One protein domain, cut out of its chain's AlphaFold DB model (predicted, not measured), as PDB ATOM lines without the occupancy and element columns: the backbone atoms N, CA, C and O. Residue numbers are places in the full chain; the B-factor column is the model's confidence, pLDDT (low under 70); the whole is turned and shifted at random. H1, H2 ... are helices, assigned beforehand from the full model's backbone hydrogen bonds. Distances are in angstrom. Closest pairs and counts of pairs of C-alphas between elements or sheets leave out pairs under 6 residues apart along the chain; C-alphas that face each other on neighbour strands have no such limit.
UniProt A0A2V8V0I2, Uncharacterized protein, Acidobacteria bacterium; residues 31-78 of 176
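Overview. This is residues 31 to 78 of the 176 residues of an uncharacterized protein of Acidobacteria bacterium (UniProt A0A2V8V0I2). What shape do these atoms make? Three helices follow end to end in a flat, open U: H3, the longest, makes one arm, H2 makes the base, and H1 makes the other, shorter arm. The space between the two arms is empty, and no helix touches another. What is it built of, and how large is it? The printed part has 48 residues with three named helices, H1, H2 and H3 along the chain, and no named strand; its class is all helix. It is only just extended, close to loose, with a radius of gyration of the C-alphas of 14.7 A, and the C-alphas span 41 by 32 by 7 A.

Arrangement. How does the longest helix stand to the others? H3, residues 56 to 74, is apart from H2, residues 44 to 53, but only just, with the closest C-alphas 8.4 A apart. H3 is also apart from H1, residues 31 to 41. How do H1 and H2 meet? They are close but not clearly touching, with 1 pair of C-alphas within 8 A; the closest are those of Phe 41 and Val 47, 7.8 A apart. They run the same way at a steep tilt of 64 degrees, and their centres are 17.6 A apart. What do the backbone N and O atoms show? In H1, H2 and H3 every O i to N i+4 pair is within hydrogen-bond range.

Along the chain. Where is the longest helix? H3 has 19 residues, from Pro 56, with its C-alpha at (141.938, 54.905, 88.121), to Leu 74, with its C-alpha at (142.051, 77.257, 103.216). It measures 27.0 A from first to last C-alpha. Where are the two shorter ones? H2 runs from Pro 44 to Val 53, 14.2 A. H1 runs from Asp 31, with its C-alpha at (121.467, 71.093, 100.836), to Phe 41, 14.8 A.

Size, cuts and confidence. How far does the printed part reach? The two C-alphas farthest apart are those of Ala 45 and Lys 78, at 41.7 A. Residues 31 to 50, 52 to 58 and 60 to 78 stand free. Is there a cut or a long link? The printed part has no cut, and the links H1 to H2 and H2 to H3 are tight, with 2 residues each. Where is the model's confidence low? The mean pLDDT of the printed part is 73.9, and 19 residues are under 70: residues 38 to 52, residue 54 and residues 76 to 78. H2 has a mean of 62, H1 of 72 and H3 of 84.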
ATOM      1  N   ASP A  31     121.224  72.512 100.546       73.12
ATOM      2  CA  ASP A  31     121.467  71.093 100.836       73.12
ATOM      3  C   ASP A  31     120.347  70.207 100.279       73.12
ATOM      4  O   ASP A  31     120.613  69.100  99.819       73.12
ATOM      5  N   ARG A  32     119.098  70.701 100.248       74.81
ATOM      6  CA  ARG A  32     117.974  69.996  99.601       74.81
ATOM      7  C   ARG A  32     118.120  69.954  98.083       74.81
ATOM      8  O   ARG A  32     117.852  68.918  97.488       74.81
ATOM      9  N   ILE A  33     118.568  71.048  97.465       80.50
ATOM     10  CA  ILE A  33     118.843  71.100  96.022       80.50
ATOM     11  C   ILE A  33     120.021  70.185  95.678       80.50
ATOM     12  O   ILE A  33     119.933  69.430  94.717       80.50
ATOM     13  N   ILE A  34     121.088  70.189  96.482       79.00
ATOM     14  CA  ILE A  34     122.237  69.294  96.304       79.00
ATOM     15  C   ILE A  34     121.799  67.841  96.479       79.00
ATOM     16  O   ILE A  34     122.139  67.020  95.640       79.00
ATOM     17  N   ALA A  35     120.997  67.510  97.493       74.50
ATOM     18  CA  ALA A  35     120.464  66.159  97.670       74.50
ATOM     19  C   ALA A  35     119.536  65.737  96.514       74.50
ATOM     20  O   ALA A  35     119.616  64.602  96.044       74.50
ATOM     21  N   GLY A  36     118.698  66.644  96.004       78.19
ATOM     22  CA  GLY A  36     117.859  66.415  94.822       78.19
ATOM     23  C   GLY A  36     118.682  66.197  93.548       78.19
ATOM     24  O   GLY A  36     118.442  65.259  92.795       78.19
ATOM     25  N   LEU A  37     119.723  67.001  93.341       73.19
ATOM     26  CA  LEU A  37     120.641  66.855  92.214       73.19
ATOM     27  C   LEU A  37     121.481  65.576  92.336       73.19
ATOM     28  O   LEU A  37     121.655  64.854  91.360       73.19
ATOM     29  N   CYS A  38     121.957  65.261  93.541       64.94
ATOM     30  CA  CYS A  38     122.674  64.030  93.842       64.94
ATOM     31  C   CYS A  38     121.788  62.808  93.619       64.94
ATOM     32  O   CYS A  38     122.260  61.862  93.015       64.94
ATOM     33  N   THR A  39     120.516  62.807  94.021       69.56
ATOM     34  CA  THR A  39     119.605  61.676  93.749       69.56
ATOM     35  C   THR A  39     119.289  61.525  92.259       69.56
ATOM     36  O   THR A  39     119.231  60.399  91.766       69.56
ATOM     37  N   LEU A  40     119.184  62.632  91.516       64.75
ATOM     38  CA  LEU A  40     119.022  62.620  90.059       64.75
ATOM     39  C   LEU A  40     120.273  62.077  89.336       64.75
ATOM     40  O   LEU A  40     120.163  61.347  88.351       64.75
ATOM     41  N   PHE A  41     121.466  62.408  89.838       59.00
ATOM     42  CA  PHE A  41     122.752  62.001  89.259       59.00
ATOM     43  C   PHE A  41     123.204  60.601  89.724       59.00
ATOM     44  O   PHE A  41     123.807  59.840  88.964       59.00
ATOM     45  N   MET A  42     122.867  60.212  90.957       53.22
ATOM     46  CA  MET A  42     123.163  58.919  91.580       53.22
ATOM     47  C   MET A  42     122.004  57.937  91.404       53.22
ATOM     48  O   MET A  42     121.472  57.396  92.367       53.22
ATOM     49  N   ARG A  43     121.710  57.557  90.156       60.22
ATOM     50  CA  ARG A  43     121.424  56.133  89.926       60.22
ATOM     51  C   ARG A  43     122.757  55.408  90.163       60.22
ATOM     52  O   ARG A  43     123.645  55.539  89.316       60.22
ATOM     53  N   PRO A  44     122.946  54.675  91.279       57.12
ATOM     54  CA  PRO A  44     124.260  54.167  91.692       57.12
ATOM     55  C   PRO A  44     124.897  53.286  90.611       57.12
ATOM     56  O   PRO A  44     126.105  53.327  90.404       57.12
ATOM     57  N   ALA A  45     124.071  52.597  89.817       60.00
ATOM     58  CA  ALA A  45     124.498  51.806  88.670       60.00
ATOM     59  C   ALA A  45     125.162  52.625  87.540       60.00
ATOM     60  O   ALA A  45     126.051  52.112  86.866       60.00
ATOM     61  N   ARG A  46     124.763  53.884  87.303       63.66
ATOM     62  CA  ARG A  46     125.354  54.739  86.250       63.66
ATOM     63  C   ARG A  46     126.674  55.352  86.705       63.66
ATOM     64  O   ARG A  46     127.611  55.408  85.913       63.66
ATOM     65  N   VAL A  47     126.769  55.735  87.977       63.03
ATOM     66  CA  VAL A  47     128.009  56.251  88.574       63.03
ATOM     67  C   VAL A  47     129.044  55.138  88.704       63.03
ATOM     68  O   VAL A  47     130.188  55.351  88.327       63.03
ATOM     69  N   LEU A  48     128.644  53.932  89.126       60.25
ATOM     70  CA  LEU A  48     129.545  52.782  89.212       60.25
ATOM     71  C   LEU A  48     130.036  52.346  87.823       60.25
ATOM     72  O   LEU A  48     131.231  52.158  87.644       60.25
ATOM     73  N   ARG A  49     129.159  52.284  86.806       61.81
ATOM     74  CA  ARG A  49     129.572  52.003  85.413       61.81
ATOM     75  C   ARG A  49     130.508  53.073  84.853       61.81
ATOM     76  O   ARG A  49     131.484  52.734  84.200       61.81
ATOM     77  N   SER A  50     130.243  54.347  85.134       61.47
ATOM     78  CA  SER A  50     131.122  55.440  84.699       61.47
ATOM     79  C   SER A  50     132.459  55.410  85.443       61.47
ATOM     80  O   SER A  50     133.496  55.622  84.831       61.47
ATOM     81  N   ALA A  51     132.462  55.077  86.735       63.53
ATOM     82  CA  ALA A  51     133.669  54.933  87.546       63.53
ATOM     83  C   ALA A  51     134.512  53.705  87.159       63.53
ATOM     84  O   ALA A  51     135.729  53.768  87.264       63.53
ATOM     85  N   ILE A  52     133.885  52.625  86.677       61.28
ATOM     86  CA  ILE A  52     134.575  51.455  86.107       61.28
ATOM     87  C   ILE A  52     135.231  51.812  84.760       61.28
ATOM     88  O   ILE A  52     136.316  51.325  84.457       61.28
ATOM     89  N   VAL A  53     134.599  52.684  83.963       71.00
ATOM     90  CA  VAL A  53     135.145  53.184  82.685       71.00
ATOM     91  C   VAL A  53     136.224  54.257  82.899       71.00
ATOM     92  O   VAL A  53     137.143  54.383  82.088       71.00
ATOM     93  N   LEU A  54     136.158  55.025  83.991       63.78
ATOM     94  CA  LEU A  54     137.204  55.978  84.347       63.78
ATOM     95  C   LEU A  54     138.470  55.235  84.792       63.78
ATOM     96  O   LEU A  54     138.521  54.598  85.841       63.78
ATOM     97  N   LYS A  55     139.544  55.406  84.019       76.50
ATOM     98  CA  LYS A  55     140.885  54.930  84.371       76.50
ATOM     99  C   LYS A  55     141.241  55.407  85.794       76.50
ATOM    100  O   LYS A  55     141.138  56.610  86.046       76.50
ATOM    101  N   PRO A  56     141.705  54.540  86.715       75.56
ATOM    102  CA  PRO A  56     141.938  54.905  88.121       75.56
ATOM    103  C   PRO A  56     142.925  56.073  88.293       75.56
ATOM    104  O   PRO A  56     142.837  56.838  89.255       75.56
ATOM    105  N   SER A  57     143.805  56.290  87.311       75.94
ATOM    106  CA  SER A  57     144.691  57.456  87.243       75.94
ATOM    107  C   SER A  57     143.941  58.794  87.182       75.94
ATOM    108  O   SER A  57     144.388  59.772  87.779       75.94
ATOM    109  N   THR A  58     142.786  58.853  86.514       82.56
ATOM    110  CA  THR A  58     141.964  60.072  86.410       82.56
ATOM    111  C   THR A  58     141.292  60.418  87.733       82.56
ATOM    112  O   THR A  58     141.235  61.587  88.105       82.56
ATOM    113  N   LEU A  59     140.866  59.408  88.496       82.81
ATOM    114  CA  LEU A  59     140.268  59.586  89.816       82.81
ATOM    115  C   LEU A  59     141.302  60.073  90.839       82.81
ATOM    116  O   LEU A  59     141.032  61.010  91.591       82.81
ATOM    117  N   LEU A  60     142.511  59.503  90.822       84.75
ATOM    118  CA  LEU A  60     143.619  59.973  91.661       84.75
ATOM    119  C   LEU A  60     144.059  61.398  91.293       84.75
ATOM    120  O   LEU A  60     144.338  62.207  92.182       84.75
ATOM    121  N   HIS A  61     144.072  61.737  90.000       84.06
ATOM    122  CA  HIS A  61     144.361  63.095  89.539       84.06
ATOM    123  C   HIS A  61     143.269  64.088  89.964       84.06
ATOM    124  O   HIS A  61     143.568  65.154  90.495       84.06
ATOM    125  N   LEU A  62     141.996  63.719  89.824       84.50
ATOM    126  CA  LEU A  62     140.879  64.534  90.295       84.50
ATOM    127  C   LEU A  62     140.964  64.768  91.810       84.50
ATOM    128  O   LEU A  62     140.804  65.898  92.274       84.50
ATOM    129  N   HIS A  63     141.279  63.725  92.579       87.50
ATOM    130  CA  HIS A  63     141.479  63.831  94.021       87.50
ATOM    131  C   HIS A  63     142.635  64.781  94.376       87.50
ATOM    132  O   HIS A  63     142.481  65.628  95.259       87.50
ATOM    133  N   SER A  64     143.775  64.700  93.680       87.56
ATOM    134  CA  SER A  64     144.915  65.589  93.941       87.56
ATOM    135  C   SER A  64     144.604  67.049  93.590       87.56
ATOM    136  O   SER A  64     144.957  67.949  94.358       87.56
ATOM    137  N   VAL A  65     143.858  67.293  92.507       90.88
ATOM    138  CA  VAL A  65     143.380  68.626  92.108       90.88
ATOM    139  C   VAL A  65     142.397  69.190  93.135       90.88
ATOM    140  O   VAL A  65     142.541  70.341  93.555       90.88
ATOM    141  N   LEU A  66     141.435  68.389  93.601       89.06
ATOM    142  CA  LEU A  66     140.485  68.799  94.638       89.06
ATOM    143  C   LEU A  66     141.189  69.079  95.970       89.06
ATOM    144  O   LEU A  66     140.910  70.098  96.607       89.06
ATOM    145  N   ARG A  67     142.149  68.231  96.365       87.94
ATOM    146  CA  ARG A  67     142.988  68.456  97.550       87.94
ATOM    147  C   ARG A  67     143.760  69.763  97.408       87.94
ATOM    148  O   ARG A  67     143.669  70.609  98.294       87.94
ATOM    149  N   ARG A  68     144.452  69.979  96.287       85.75
ATOM    150  CA  ARG A  68     145.201  71.217  96.024       85.75
ATOM    151  C   ARG A  68     144.294  72.436  96.093       85.75
ATOM    152  O   ARG A  68     144.633  73.395  96.772       85.75
ATOM    153  N   ARG A  69     143.117  72.391  95.470       85.06
ATOM    154  CA  ARG A  69     142.162  73.505  95.479       85.06
ATOM    155  C   ARG A  69     141.629  73.799  96.883       85.06
ATOM    156  O   ARG A  69     141.566  74.964  97.266       85.06
ATOM    157  N   LYS A  70     141.320  72.766  97.675       87.12
ATOM    158  CA  LYS A  70     140.933  72.907  99.088       87.12
ATOM    159  C   LYS A  70     142.057  73.540  99.912       87.12
ATOM    160  O   LYS A  70     141.800  74.493 100.640       87.12
ATOM    161  N   TYR A  71     143.294  73.063  99.765       86.50
ATOM    162  CA  TYR A  71     144.456  73.636 100.452       86.50
ATOM    163  C   TYR A  71     144.721  75.082 100.011       86.50
ATOM    164  O   TYR A  71     144.904  75.943 100.858       86.50
ATOM    165  N   CYS A  72     144.656  75.390  98.714       81.31
ATOM    166  CA  CYS A  72     144.814  76.752  98.205       81.31
ATOM    167  C   CYS A  72     143.709  77.704  98.673       81.31
ATOM    168  O   CYS A  72     143.971  78.895  98.772       81.31
ATOM    169  N   MET A  73     142.490  77.222  98.936       80.00
ATOM    170  CA  MET A  73     141.414  78.048  99.494       80.00
ATOM    171  C   MET A  73     141.562  78.250 101.006       80.00
ATOM    172  O   MET A  73     141.398  79.370 101.481       80.00
ATOM    173  N   LEU A  74     141.893  77.194 101.757       82.44
ATOM    174  CA  LEU A  74     142.051  77.257 103.216       82.44
ATOM    175  C   LEU A  74     143.309  78.021 103.641       82.44
ATOM    176  O   LEU A  74     143.264  78.800 104.586       82.44
ATOM    177  N   PHE A  75     144.412  77.801 102.927       75.81
ATOM    178  CA  PHE A  75     145.715  78.418 103.177       75.81
ATOM    179  C   PHE A  75     146.047  79.501 102.153       75.81
ATOM    180  O   PHE A  75     147.194  79.937 102.067       75.81
ATOM    181  N   SER A  76     145.063  79.956 101.367       69.62
ATOM    182  CA  SER A  76     145.252  81.190 100.613       69.62
ATOM    183  C   SER A  76     145.563  82.282 101.621       69.62
ATOM    184  O   SER A  76     144.782  82.449 102.565       69.62
ATOM    185  N   PRO A  77     146.643  83.059 101.442       68.19
ATOM    186  CA  PRO A  77     146.767  84.290 102.192       68.19
ATOM    187  C   PRO A  77     145.515  85.097 101.859       68.19
ATOM    188  O   PRO A  77     145.327  85.493 100.704       68.19
ATOM    189  N   LYS A  78     144.613  85.268 102.838       63.53
ATOM    190  CA  LYS A  78     143.450  86.147 102.702       63.53
ATOM    191  C   LYS A  78     144.007  87.466 102.185       63.53
ATOM    192  O   LYS A  78     144.669  88.184 102.930       63.53
TER     193      LYS A  78